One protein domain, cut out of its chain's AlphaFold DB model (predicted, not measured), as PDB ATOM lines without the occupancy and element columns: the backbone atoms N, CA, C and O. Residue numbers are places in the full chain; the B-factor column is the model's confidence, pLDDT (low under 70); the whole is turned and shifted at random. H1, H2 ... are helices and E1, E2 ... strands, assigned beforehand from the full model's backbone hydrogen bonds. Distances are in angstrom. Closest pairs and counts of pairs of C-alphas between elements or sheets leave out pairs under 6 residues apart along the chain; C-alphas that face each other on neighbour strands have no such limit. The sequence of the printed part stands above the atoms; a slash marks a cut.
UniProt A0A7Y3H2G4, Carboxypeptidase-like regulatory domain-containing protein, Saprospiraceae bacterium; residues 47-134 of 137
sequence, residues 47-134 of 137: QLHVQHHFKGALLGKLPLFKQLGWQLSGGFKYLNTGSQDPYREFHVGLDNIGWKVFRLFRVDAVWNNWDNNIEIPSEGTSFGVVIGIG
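What this domain is: This is residues 47 to 134 of the 137 residues of the protein "Carboxypeptidase-like regulatory domain-containing protein" of Saprospiraceae bacterium (UniProt A0A7Y3H2G4). Picture one long, twisted sheet of five strands standing by itself, with a loop sticking out at one end, residues 117 to 122, and the short helix H1 near the other end, only grazing the sheet. The strands run along the length of the shape, side by side in the order E1, E2, E3, E4, E5, all antiparallel. The printed part has 88 residues with one named helix and five named strands, along the chain E1, H1, E2, E3, E4, E5; the class is mostly strand. The whole is loose, with a radius of gyration of the C-alphas of 16.4 A, and elongated, spanning 49 by 28 by 23 A.

How they stand to each other: Begin at E3, residues 87 to 99, an inner strand. On one side of it look for E2, residues 71 to 80, antiparallel at 157 degrees, where N 77 and O 89 are 2.8 A apart, within hydrogen-bond range. On its other side is E4, residues 102 to 113, at 161 degrees, with N 92 and O 109 at 2.9 A. Beyond E4 is the edge strand E5, residues 125 to 133, at 165 degrees to E4, with N 110 and O 128 at 2.8 A. E2, E3, E4 and E5 form a meander, each strand the antiparallel neighbour of the one before, and each step is a hairpin. The other edge strand is E1, residues 47 to 53, at 173 degrees to E2, with N 50 and O 76 at 2.8 A. E1 is apart from E4 and E5, and E2 is apart from E5. From edge to edge the strands' lines turn by 59 degrees, and the way across the sheet turns by 68 degrees. H1, residues 63 to 68, is only just on the sheet, with 5 pairs of C-alphas within 10 A, and only grazes it with residues 65 to 68; its closest C-alpha to E3 is that of Leu 68, 7.9 A from that of Ile 97. In H1 every O i to N i+4 pair is within hydrogen-bond range.

Where its parts are: Find C-alpha 47 at (128.736, 65.779, -2.806); from there E1 runs 20.4 A to residue 53. H1 is 9.0 A long, and E2 runs 30.6 A. E3, the longest strand by residues, runs 36.4 A from C-alpha 87 to C-alpha 99 at (144.769, 55.911, 28.011). E4 runs 34.5 A back, and E5 covers 25.7 A to C-alpha 133 at (144.282, 56.357, 14.051).

The domain as a whole: The two C-alphas farthest apart are those of Val 101 and Glu 119, 51.7 A. The printed part has no cut. Look between E4 and E5 for the long link, 11 residues; pLDDT is under 70 at residues 114 to 125, against a mean of 83.2 for the printed part.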
ATOM      1  N   GLN A  47     128.099  66.418  -3.952       96.06
ATOM      2  CA  GLN A  47     128.736  65.779  -2.806       96.06
ATOM      3  C   GLN A  47     128.375  66.532  -1.523       96.06
ATOM      4  O   GLN A  47     128.499  67.754  -1.453       96.06
ATOM      5  N   LEU A  48     127.953  65.799  -0.494       96.50
ATOM      6  CA  LEU A  48     127.582  66.360   0.803       96.50
ATOM      7  C   LEU A  48     128.112  65.487   1.928       96.50
ATOM      8  O   LEU A  48     127.815  64.297   1.969       96.50
ATOM      9  N   HIS A  49     128.845  66.089   2.864       97.50
ATOM     10  CA  HIS A  49     129.321  65.436   4.078       97.50
ATOM     11  C   HIS A  49     128.853  66.213   5.306       97.50
ATOM     12  O   HIS A  49     129.114  67.408   5.436       97.50
ATOM     13  N   VAL A  50     128.198  65.519   6.230       96.00
ATOM     14  CA  VAL A  50     127.756  66.066   7.511       96.00
ATOM     15  C   VAL A  50     128.282  65.166   8.613       96.00
ATOM     16  O   VAL A  50     128.084  63.956   8.586       96.00
ATOM     17  N   GLN A  51     128.942  65.757   9.600       95.25
ATOM     18  CA  GLN A  51     129.457  65.043  10.760       95.25
ATOM     19  C   GLN A  51     129.230  65.889  12.006       95.25
ATOM     20  O   GLN A  51     129.486  67.093  12.014       95.25
ATOM     21  N   HIS A  52     128.755  65.253  13.069       93.75
ATOM     22  CA  HIS A  52     128.497  65.882  14.350       93.75
ATOM     23  C   HIS A  52     129.247  65.148  15.460       93.75
ATOM     24  O   HIS A  52     129.164  63.926  15.585       93.75
ATOM     25  N   HIS A  53     129.959  65.907  16.292       92.12
ATOM     26  CA  HIS A  53     130.616  65.393  17.488       92.12
ATOM     27  C   HIS A  53     129.805  65.800  18.708       92.12
ATOM     28  O   HIS A  53     129.697  66.984  19.025       92.12
ATOM     29  N   PHE A  54     129.294  64.815  19.438       90.44
ATOM     30  CA  PHE A  54     128.466  65.061  20.614       90.44
ATOM     31  C   PHE A  54     129.293  65.460  21.845       90.44
ATOM     32  O   PHE A  54     128.706  65.758  22.880       90.44
ATOM     33  N   LYS A  55     130.638  65.447  21.768       83.12
ATOM     34  CA  LYS A  55     131.586  65.915  22.808       83.12
ATOM     35  C   LYS A  55     131.250  65.449  24.239       83.12
ATOM     36  O   LYS A  55     131.459  66.168  25.208       83.12
ATOM     37  N   GLY A  56     130.695  64.242  24.380       75.44
ATOM     38  CA  GLY A  56     130.289  63.681  25.674       75.44
ATOM     39  C   GLY A  56     128.899  64.094  26.183       75.44
ATOM     40  O   GLY A  56     128.510  63.645  27.252       75.44
ATOM     41  N   ALA A  57     128.096  64.865  25.445       77.50
ATOM     42  CA  ALA A  57     126.718  65.198  25.833       77.50
ATOM     43  C   ALA A  57     125.807  63.959  25.955       77.50
ATOM     44  O   ALA A  57     124.895  63.930  26.785       77.50
ATOM     45  N   LEU A  58     126.072  62.931  25.142       77.44
ATOM     46  CA  LEU A  58     125.362  61.650  25.181       77.44
ATOM     47  C   LEU A  58     126.037  60.664  26.146       77.44
ATOM     48  O   LEU A  58     125.435  60.265  27.139       77.44
ATOM     49  N   LEU A  59     127.306  60.317  25.902       79.38
ATOM     50  CA  LEU A  59     128.016  59.294  26.686       79.38
ATOM     51  C   LEU A  59     128.487  59.776  28.065       79.38
ATOM     52  O   LEU A  59     128.603  58.978  28.988       79.38
ATOM     53  N   GLY A  60     128.698  61.077  28.253       76.06
ATOM     54  CA  GLY A  60     129.140  61.656  29.526       76.06
ATOM     55  C   GLY A  60     128.066  61.671  30.616       76.06
ATOM     56  O   GLY A  60     128.383  61.971  31.766       76.06
ATOM     57  N   LYS A  61     126.810  61.326  30.287       79.56
ATOM     58  CA  LYS A  61     125.741  61.098  31.274       79.56
ATOM     59  C   LYS A  61     125.864  59.742  31.970       79.56
ATOM     60  O   LYS A  61     125.350  59.579  33.072       79.56
ATOM     61  N   LEU A  62     126.547  58.781  31.350       83.69
ATOM     62  CA  LEU A  62     126.763  57.453  31.910       83.69
ATOM     63  C   LEU A  62     128.097  57.437  32.677       83.69
ATOM     64  O   LEU A  62     129.138  57.748  32.091       83.69
ATOM     65  N   PRO A  63     128.106  57.072  33.974       76.50
ATOM     66  CA  PRO A  63     129.283  57.225  34.832       76.50
ATOM     67  C   PRO A  63     130.500  56.427  34.344       76.50
ATOM     68  O   PRO A  63     131.622  56.918  34.447       76.50
ATOM     69  N   LEU A  64     130.285  55.252  33.742       81.12
ATOM     70  CA  LEU A  64     131.352  54.410  33.191       81.12
ATOM     71  C   LEU A  64     132.065  55.079  32.003       81.12
ATOM     72  O   LEU A  64     133.287  55.209  31.993       81.12
ATOM     73  N   PHE A  65     131.311  55.572  31.019       78.44
ATOM     74  CA  PHE A  65     131.889  56.190  29.820       78.44
ATOM     75  C   PHE A  65     132.461  57.583  30.090       78.44
ATOM     76  O   PHE A  65     133.431  57.990  29.449       78.44
ATOM     77  N   LYS A  66     131.923  58.291  31.091       76.31
ATOM     78  CA  LYS A  66     132.468  59.570  31.557       76.31
ATOM     79  C   LYS A  66     133.893  59.430  32.097       76.31
ATOM     80  O   LYS A  66     134.721  60.290  31.812       76.31
ATOM     81  N   GLN A  67     134.189  58.360  32.841       78.75
ATOM     82  CA  GLN A  67     135.540  58.103  33.364       78.75
ATOM     83  C   GLN A  67     136.544  57.789  32.250       78.75
ATOM     84  O   GLN A  67     137.690  58.223  32.315       78.75
ATOM     85  N   LEU A  68     136.098  57.079  31.211       81.75
ATOM     86  CA  LEU A  68     136.914  56.754  30.038       81.75
ATOM     87  C   LEU A  68     137.112  57.962  29.104       81.75
ATOM     88  O   LEU A  68     138.040  57.983  28.301       81.75
ATOM     89  N   GLY A  69     136.254  58.980  29.212       83.25
ATOM     90  CA  GLY A  69     136.309  60.184  28.385       83.25
ATOM     91  C   GLY A  69     135.907  59.945  26.929       83.25
ATOM     92  O   GLY A  69     136.227  60.772  26.076       83.25
ATOM     93  N   TRP A  70     135.229  58.834  26.636       88.56
ATOM     94  CA  TRP A  70     134.801  58.495  25.283       88.56
ATOM     95  C   TRP A  70     133.794  59.506  24.744       88.56
ATOM     96  O   TRP A  70     132.907  59.984  25.461       88.56
ATOM     97  N   GLN A  71     133.920  59.820  23.460       89.56
ATOM     98  CA  GLN A  71     133.033  60.759  22.785       89.56
ATOM     99  C   GLN A  71     132.302  60.053  21.654       89.56
ATOM    100  O   GLN A  71     132.880  59.250  20.934       89.56
ATOM    101  N   LEU A  72     131.015  60.348  21.508       92.56
ATOM    102  CA  LEU A  72     130.240  59.851  20.381       92.56
ATOM    103  C   LEU A  72     130.317  60.863  19.241       92.56
ATOM    104  O   LEU A  72     130.209  62.074  19.474       92.56
ATOM    105  N   SER A  73     130.415  60.369  18.019       93.94
ATOM    106  CA  SER A  73     130.163  61.135  16.808       93.94
ATOM    107  C   SER A  73     129.236  60.368  15.875       93.94
ATOM    108  O   SER A  73     129.096  59.152  15.956       93.94
ATOM    109  N   GLY A  74     128.547  61.098  15.013       95.38
ATOM    110  CA  GLY A  74     127.711  60.517  13.975       95.38
ATOM    111  C   GLY A  74     127.784  61.363  12.720       95.38
ATOM    112  O   GLY A  74     128.066  62.561  12.797       95.38
ATOM    113  N   GLY A  75     127.546  60.757  11.567       95.81
ATOM    114  CA  GLY A  75     127.614  61.481  10.309       95.81
ATOM    115  C   GLY A  75     126.860  60.809   9.182       95.81
ATOM    116  O   GLY A  75     126.540  59.626   9.234       95.81
ATOM    117  N   PHE A  76     126.571  61.608   8.166       95.94
ATOM    118  CA  PHE A  76     125.887  61.219   6.948       95.94
ATOM    119  C   PHE A  76     126.627  61.806   5.752       95.94
ATOM    120  O   PHE A  76     127.041  62.970   5.781       95.94
ATOM    121  N   LYS A  77     126.787  61.012   4.696       96.56
ATOM    122  CA  LYS A  77     127.445  61.434   3.463       96.56
ATOM    123  C   LYS A  77     126.653  60.972   2.259       96.56
ATOM    124  O   LYS A  77     126.066  59.894   2.271       96.56
ATOM    125  N   TYR A  78     126.659  61.806   1.232       95.19
ATOM    126  CA  TYR A  78     125.889  61.630   0.014       95.19
ATOM    127  C   TYR A  78     126.728  62.017  -1.201       95.19
ATOM    128  O   TYR A  78     127.438  63.026  -1.174       95.19
ATOM    129  N   LEU A  79     126.613  61.225  -2.261       95.00
ATOM    130  CA  LEU A  79     127.237  61.459  -3.551       95.00
ATOM    131  C   LEU A  79     126.269  61.081  -4.672       95.00
ATOM    132  O   LEU A  79     125.796  59.952  -4.730       95.00
ATOM    133  N   ASN A  80     126.015  62.005  -5.588       93.44
ATOM    134  CA  ASN A  80     125.312  61.733  -6.837       93.44
ATOM    135  C   ASN A  80     126.169  62.232  -7.996       93.44
ATOM    136  O   ASN A  80     126.567  63.393  -7.995       93.44
ATOM    137  N   THR A  81     126.456  61.361  -8.959       92.25
ATOM    138  CA  THR A  81     127.345  61.640 -10.095       92.25
ATOM    139  C   THR A  81     126.632  61.622 -11.445       92.25
ATOM    140  O   THR A  81     127.289  61.708 -12.482       92.25
ATOM    141  N   GLY A  82     125.305  61.443 -11.449       85.00
ATOM    142  CA  GLY A  82     124.457  61.396 -12.646       85.00
ATOM    143  C   GLY A  82     124.654  60.175 -13.557       85.00
ATOM    144  O   GLY A  82     123.854  59.961 -14.464       85.00
ATOM    145  N   SER A  83     125.705  59.380 -13.342       78.06
ATOM    146  CA  SER A  83     126.040  58.203 -14.159       78.06
ATOM    147  C   SER A  83     125.566  56.880 -13.549       78.06
ATOM    148  O   SER A  83     125.495  55.881 -14.256       78.06
ATOM    149  N   GLN A  84     125.263  56.866 -12.253       82.62
ATOM    150  CA  GLN A  84     124.883  55.690 -11.468       82.62
ATOM    151  C   GLN A  84     124.069  56.130 -10.247       82.62
ATOM    152  O   GLN A  84     123.946  57.333  -9.983       82.62
ATOM    153  N   ASP A  85     123.507  55.163  -9.523       85.56
ATOM    154  CA  ASP A  85     122.652  55.441  -8.376       85.56
ATOM    155  C   ASP A  85     123.376  56.252  -7.288       85.56
ATOM    156  O   ASP A  85     124.578  56.069  -7.058       85.56
ATOM    157  N   PRO A  86     122.674  57.174  -6.602       90.06
ATOM    158  CA  PRO A  86     123.300  58.002  -5.584       90.06
ATOM    159  C   PRO A  86     123.825  57.179  -4.406       90.06
ATOM    160  O   PRO A  86     123.058  56.517  -3.705       90.06
ATOM    161  N   TYR A  87     125.114  57.318  -4.113       91.56
ATOM    162  CA  TYR A  87     125.760  56.685  -2.973       91.56
ATOM    163  C   TYR A  87     125.486  57.442  -1.678       91.56
ATOM    164  O   TYR A  87     125.553  58.675  -1.621       91.56
ATOM    165  N   ARG A  88     125.214  56.695  -0.606       93.19
ATOM    166  CA  ARG A  88     124.952  57.252   0.724       93.19
ATOM    167  C   ARG A  88     125.586  56.382   1.789       93.19
ATOM    168  O   ARG A  88     125.448  55.164   1.741       93.19
ATOM    169  N   GLU A  89     126.195  57.006   2.786       94.19
ATOM    170  CA  GLU A  89     126.656  56.312   3.985       94.19
ATOM    171  C   GLU A  89     126.281  57.083   5.247       94.19
ATOM    172  O   GLU A  89     126.321  58.313   5.299       94.19
ATOM    173  N   PHE A  90     125.918  56.336   6.278       94.69
ATOM    174  CA  PHE A  90     125.743  56.822   7.632       94.69
ATOM    175  C   PHE A  90     126.763  56.133   8.529       94.69
ATOM    176  O   PHE A  90     127.070  54.958   8.338       94.69
ATOM    177  N   HIS A  91     127.279  56.848   9.521       95.25
ATOM    178  CA  HIS A  91     128.185  56.257  10.489       95.25
ATOM    179  C   HIS A  91     127.931  56.742  11.908       95.25
ATOM    180  O   HIS A  91     127.499  57.873  12.138       95.25
ATOM    181  N   VAL A  92     128.266  55.870  12.857       95.75
ATOM    182  CA  VAL A  92     128.344  56.173  14.284       95.75
ATOM    183  C   VAL A  92     129.738  55.807  14.764       95.75
ATOM    184  O   VAL A  92     130.159  54.658  14.651       95.75
ATOM    185  N   GLY A  93     130.442  56.804  15.286       94.75
ATOM    186  CA  GLY A  93     131.817  56.718  15.743       94.75
ATOM    187  C   GLY A  93     131.939  56.837  17.251       94.75
ATOM    188  O   GLY A  93     131.257  57.645  17.888       94.75
ATOM    189  N   LEU A  94     132.854  56.058  17.813       93.81
ATOM    190  CA  LEU A  94     133.348  56.215  19.168       93.81
ATOM    191  C   LEU A  94     134.782  56.748  19.105       93.81
ATOM    192  O   LEU A  94     135.688  56.075  18.618       93.81
ATOM    193  N   ASP A  95     134.955  57.969  19.587       90.81
ATOM    194  CA  ASP A  95     136.194  58.736  19.592       90.81
ATOM    195  C   ASP A  95     136.902  58.654  20.953       90.81
ATOM    196  O   ASP A  95     136.299  58.316  21.981       90.81
ATOM    197  N   ASN A  96     138.163  59.100  20.967       88.69
ATOM    198  CA  ASN A  96     138.955  59.315  22.180       88.69
ATOM    199  C   ASN A  96     139.263  58.008  22.939       88.69
ATOM    200  O   ASN A  96     139.365  57.993  24.169       88.69
ATOM    201  N   ILE A  97     139.394  56.901  22.204       88.62
ATOM    202  CA  ILE A  97     139.714  55.587  22.760       88.62
ATOM    203  C   ILE A  97     141.221  55.536  23.037       88.62
ATOM    204  O   ILE A  97     142.050  55.767  22.152       88.62
ATOM    205  N   GLY A  98     141.581  55.233  24.284       85.31
ATOM    206  CA  GLY A  98     142.968  55.099  24.716       85.31
ATOM    207  C   GLY A  98     143.165  55.414  26.198       85.31
ATOM    208  O   GLY A  98     142.213  55.373  26.975       85.31
ATOM    209  N   TRP A  99     144.404  55.715  26.601       81.06
ATOM    210  CA  TRP A  99     144.769  55.911  28.011       81.06
ATOM    211  C   TRP A  99     145.445  57.264  28.257       81.06
ATOM    212  O   TRP A  99     146.514  57.553  27.715       81.06
ATOM    213  N   LYS A 100     144.851  58.082  29.138       78.69
ATOM    214  CA  LYS A 100     145.331  59.424  29.526       78.69
ATOM    215  C   LYS A 100     145.594  60.339  28.317       78.69
ATOM    216  O   LYS A 100     144.643  60.831  27.722       78.69
ATOM    217  N   VAL A 101     146.863  60.592  27.987       77.88
ATOM    218  CA  VAL A 101     147.289  61.473  26.884       77.88
ATOM    219  C   VAL A 101     147.232  60.741  25.536       77.88
ATOM    220  O   VAL A 101     147.053  61.365  24.500       77.88
ATOM    221  N   PHE A 102     147.302  59.408  25.538       80.50
ATOM    222  CA  PHE A 102     147.305  58.585  24.328       80.50
ATOM    223  C   PHE A 102     145.887  58.184  23.930       80.50
ATOM    224  O   PHE A 102     145.503  57.025  24.077       80.50
ATOM    225  N   ARG A 103     145.093  59.144  23.452       85.38
ATOM    226  CA  ARG A 103     143.725  58.905  22.963       85.38
ATOM    227  C   ARG A 103     143.704  59.012  21.443       85.38
ATOM    228  O   ARG A 103     143.332  60.030  20.878       85.38
ATOM    229  N   LEU A 104     144.224  57.955  20.826       88.62
ATOM    230  CA  LEU A 104     144.627  57.915  19.418       88.62
ATOM    231  C   LEU A 104     143.603  57.242  18.514       88.62
ATOM    232  O   LEU A 104     143.653  57.386  17.293       88.62
ATOM    233  N   PHE A 105     142.747  56.421  19.119       92.88
ATOM    234  CA  PHE A 105     141.904  55.504  18.386       92.88
ATOM    235  C   PHE A 105     140.472  56.008  18.319       92.88
ATOM    236  O   PHE A 105     139.926  56.592  19.262       92.88
ATOM    237  N   ARG A 106     139.866  55.711  17.178       93.81
ATOM    238  CA  ARG A 106     138.457  55.904  16.880       93.81
ATOM    239  C   ARG A 106     137.944  54.652  16.184       93.81
ATOM    240  O   ARG A 106     138.672  54.054  15.395       93.81
ATOM    241  N   VAL A 107     136.706  54.259  16.454       95.50
ATOM    242  CA  VAL A 107     136.048  53.165  15.729       95.50
ATOM    243  C   VAL A 107     134.694  53.645  15.233       95.50
ATOM    244  O   VAL A 107     133.887  54.105  16.037       95.50
ATOM    245  N   ASP A 108     134.439  53.520  13.931       96.31
ATOM    246  CA  ASP A 108     133.157  53.850  13.308       96.31
ATOM    247  C   ASP A 108     132.482  52.603  12.767       96.31
ATOM    248  O   ASP A 108     133.059  51.855  11.980       96.31
ATOM    249  N   ALA A 109     131.229  52.424  13.159       95.69
ATOM    250  CA  ALA A 109     130.294  51.541  12.491       95.69
ATOM    251  C   ALA A 109     129.644  52.326  11.343       95.69
ATOM    252  O   ALA A 109     129.113  53.415  11.570       95.69
ATOM    253  N   VAL A 110     129.719  51.801  10.123       95.56
ATOM    254  CA  VAL A 110     129.295  52.477   8.893       95.56
ATOM    255  C   VAL A 110     128.302  51.595   8.153       95.56
ATOM    256  O   VAL A 110     128.553  50.412   7.944       95.56
ATOM    257  N   TRP A 111     127.194  52.182   7.724       92.56
ATOM    258  CA  TRP A 111     126.208  51.547   6.860       92.56
ATOM    259  C   TRP A 111     126.104  52.359   5.584       92.56
ATOM    260  O   TRP A 111     125.918  53.576   5.643       92.56
ATOM    261  N   ASN A 112     126.194  51.699   4.439       88.06
ATOM    262  CA  ASN A 112     125.771  52.282   3.179       88.06
ATOM    263  C   ASN A 112     124.500  51.582   2.695       88.06
ATOM    264  O   ASN A 112     124.287  50.399   2.945       88.06
ATOM    265  N   ASN A 113     123.641  52.339   2.024       70.44
ATOM    266  CA  ASN A 113     122.500  51.769   1.321       70.44
ATOM    267  C   ASN A 113     122.822  51.860  -0.164       70.44
ATOM    268  O   ASN A 113     122.932  52.963  -0.702       70.44
ATOM    269  N   TRP A 114     123.017  50.699  -0.779       59.50
ATOM    270  CA  TRP A 114     123.130  50.533  -2.218       59.50
ATOM    271  C   TRP A 114     121.816  49.897  -2.666       59.50
ATOM    272  O   TRP A 114     121.619  48.694  -2.511       59.50
ATOM    273  N   ASP A 115     120.858  50.718  -3.086       50.22
ATOM    274  CA  ASP A 115     119.521  50.236  -3.431       50.22
ATOM    275  C   ASP A 115     119.561  49.513  -4.788       50.22
ATOM    276  O   ASP A 115     119.698  50.153  -5.824       50.22
ATOM    277  N   ASN A 116     119.460  48.179  -4.782       45.75
ATOM    278  CA  ASN A 116     119.217  47.367  -5.974       45.75
ATOM    279  C   ASN A 116     117.776  46.828  -5.899       45.75
ATOM    280  O   ASN A 116     117.507  45.843  -5.211       45.75
ATOM    281  N   ASN A 117     116.847  47.459  -6.615       44.06
ATOM    282  CA  ASN A 117     115.478  46.969  -6.810       44.06
ATOM    283  C   ASN A 117     115.457  45.633  -7.591       44.06
ATOM    284  O   ASN A 117     115.372  45.714  -8.808       44.06
ATOM    285  N   ILE A 118     115.477  44.444  -6.956       47.62
ATOM    286  CA  ILE A 118     114.878  43.178  -7.470       47.62
ATOM    287  C   ILE A 118     114.488  42.262  -6.287       47.62
ATOM    288  O   ILE A 118     115.224  42.111  -5.315       47.62
ATOM    289  N   GLU A 119     113.311  41.643  -6.384       46.69
ATOM    290  CA  GLU A 119     112.678  40.731  -5.424       46.69
ATOM    291  C   GLU A 119     113.582  39.534  -5.002       46.69
ATOM    292  O   GLU A 119     113.680  38.530  -5.698       46.69
ATOM    293  N   ILE A 120     114.203  39.683  -3.814       60.62
ATOM    294  CA  ILE A 120     114.864  38.725  -2.880       60.62
ATOM    295  C   ILE A 120     115.970  37.812  -3.477       60.62
ATOM    296  O   ILE A 120     115.639  36.733  -3.975       60.62
ATOM    297  N   PRO A 121     117.289  38.145  -3.374       43.50
ATOM    298  CA  PRO A 121     118.139  37.866  -2.184       43.50
ATOM    299  C   PRO A 121     119.352  38.831  -1.956       43.50
ATOM    300  O   PRO A 121     119.825  39.465  -2.884       43.50
ATOM    301  N   SER A 122     119.866  38.899  -0.712       46.91
ATOM    302  CA  SER A 122     121.189  39.404  -0.229       46.91
ATOM    303  C   SER A 122     121.892  40.612  -0.908       46.91
ATOM    304  O   SER A 122     122.266  40.541  -2.070       46.91
ATOM    305  N   GLU A 123     122.278  41.614  -0.094       50.41
ATOM    306  CA  GLU A 123     123.296  42.669  -0.373       50.41
ATOM    307  C   GLU A 123     122.827  44.068  -0.853       50.41
ATOM    308  O   GLU A 123     123.490  44.715  -1.654       50.41
ATOM    309  N   GLY A 124     121.723  44.605  -0.309       51.09
ATOM    310  CA  GLY A 124     121.315  46.022  -0.497       51.09
ATOM    311  C   GLY A 124     121.827  47.010   0.573       51.09
ATOM    312  O   GLY A 124     121.579  48.218   0.527       51.09
ATOM    313  N   THR A 125     122.546  46.515   1.578       56.31
ATOM    314  CA  THR A 125     123.120  47.320   2.662       56.31
ATOM    315  C   THR A 125     124.463  46.712   3.024       56.31
ATOM    316  O   THR A 125     124.503  45.593   3.534       56.31
ATOM    317  N   SER A 126     125.565  47.414   2.757       76.19
ATOM    318  CA  SER A 126     126.880  46.977   3.214       76.19
ATOM    319  C   SER A 126     127.199  47.657   4.544       76.19
ATOM    320  O   SER A 126     127.110  48.876   4.719       76.19
ATOM    321  N   PHE A 127     127.557  46.824   5.514       87.06
ATOM    322  CA  PHE A 127     128.026  47.242   6.822       87.06
ATOM    323  C   PHE A 127     129.547  47.128   6.867       87.06
ATOM    324  O   PHE A 127     130.112  46.098   6.507       87.06
ATOM    325  N   GLY A 128     130.209  48.172   7.353       90.88
ATOM    326  CA  GLY A 128     131.649  48.190   7.546       90.88
ATOM    327  C   GLY A 128     132.026  48.754   8.906       90.88
ATOM    328  O   GLY A 128     131.349  49.621   9.452       90.88
ATOM    329  N   VAL A 129     133.152  48.288   9.436       94.44
ATOM    330  CA  VAL A 129     133.816  48.911  10.585       94.44
ATOM    331  C   VAL A 129     135.063  49.614  10.077       94.44
ATOM    332  O   VAL A 129     135.796  49.049   9.268       94.44
ATOM    333  N   VAL A 130     135.298  50.842  10.531       95.75
ATOM    334  CA  VAL A 130     136.479  51.628  10.169       95.75
ATOM    335  C   VAL A 130     137.248  52.001  11.425       95.75
ATOM    336  O   VAL A 130     136.678  52.525  12.382       95.75
ATOM    337  N   ILE A 131     138.556  51.753  11.410       96.12
ATOM    338  CA  ILE A 131     139.458  52.090  12.510       96.12
ATOM    339  C   ILE A 131     140.197  53.380  12.163       96.12
ATOM    340  O   ILE A 131     140.930  53.473  11.178       96.12
ATOM    341  N   GLY A 132     139.988  54.395  12.988       93.69
ATOM    342  CA  GLY A 132     140.686  55.665  12.928       93.69
ATOM    343  C   GLY A 132     141.917  55.669  13.826       93.69
ATOM    344  O   GLY A 132     141.823  55.304  14.998       93.69
ATOM    345  N   ILE A 133     143.052  56.117  13.292       92.44
ATOM    346  CA  ILE A 133     144.282  56.357  14.051       92.44
ATOM    347  C   ILE A 133     144.716  57.801  13.801       92.44
ATOM    348  O   ILE A 133     144.980  58.191  12.662       92.44
ATOM    349  N   GLY A 134     144.782  58.606  14.856       84.62
ATOM    350  CA  GLY A 134     145.230  59.992  14.771       84.62
ATOM    351  C   GLY A 134     145.459  60.600  16.148       84.62
ATOM    352  O   GLY A 134     144.763  60.267  17.100       84.62
TER     353      GLY A 134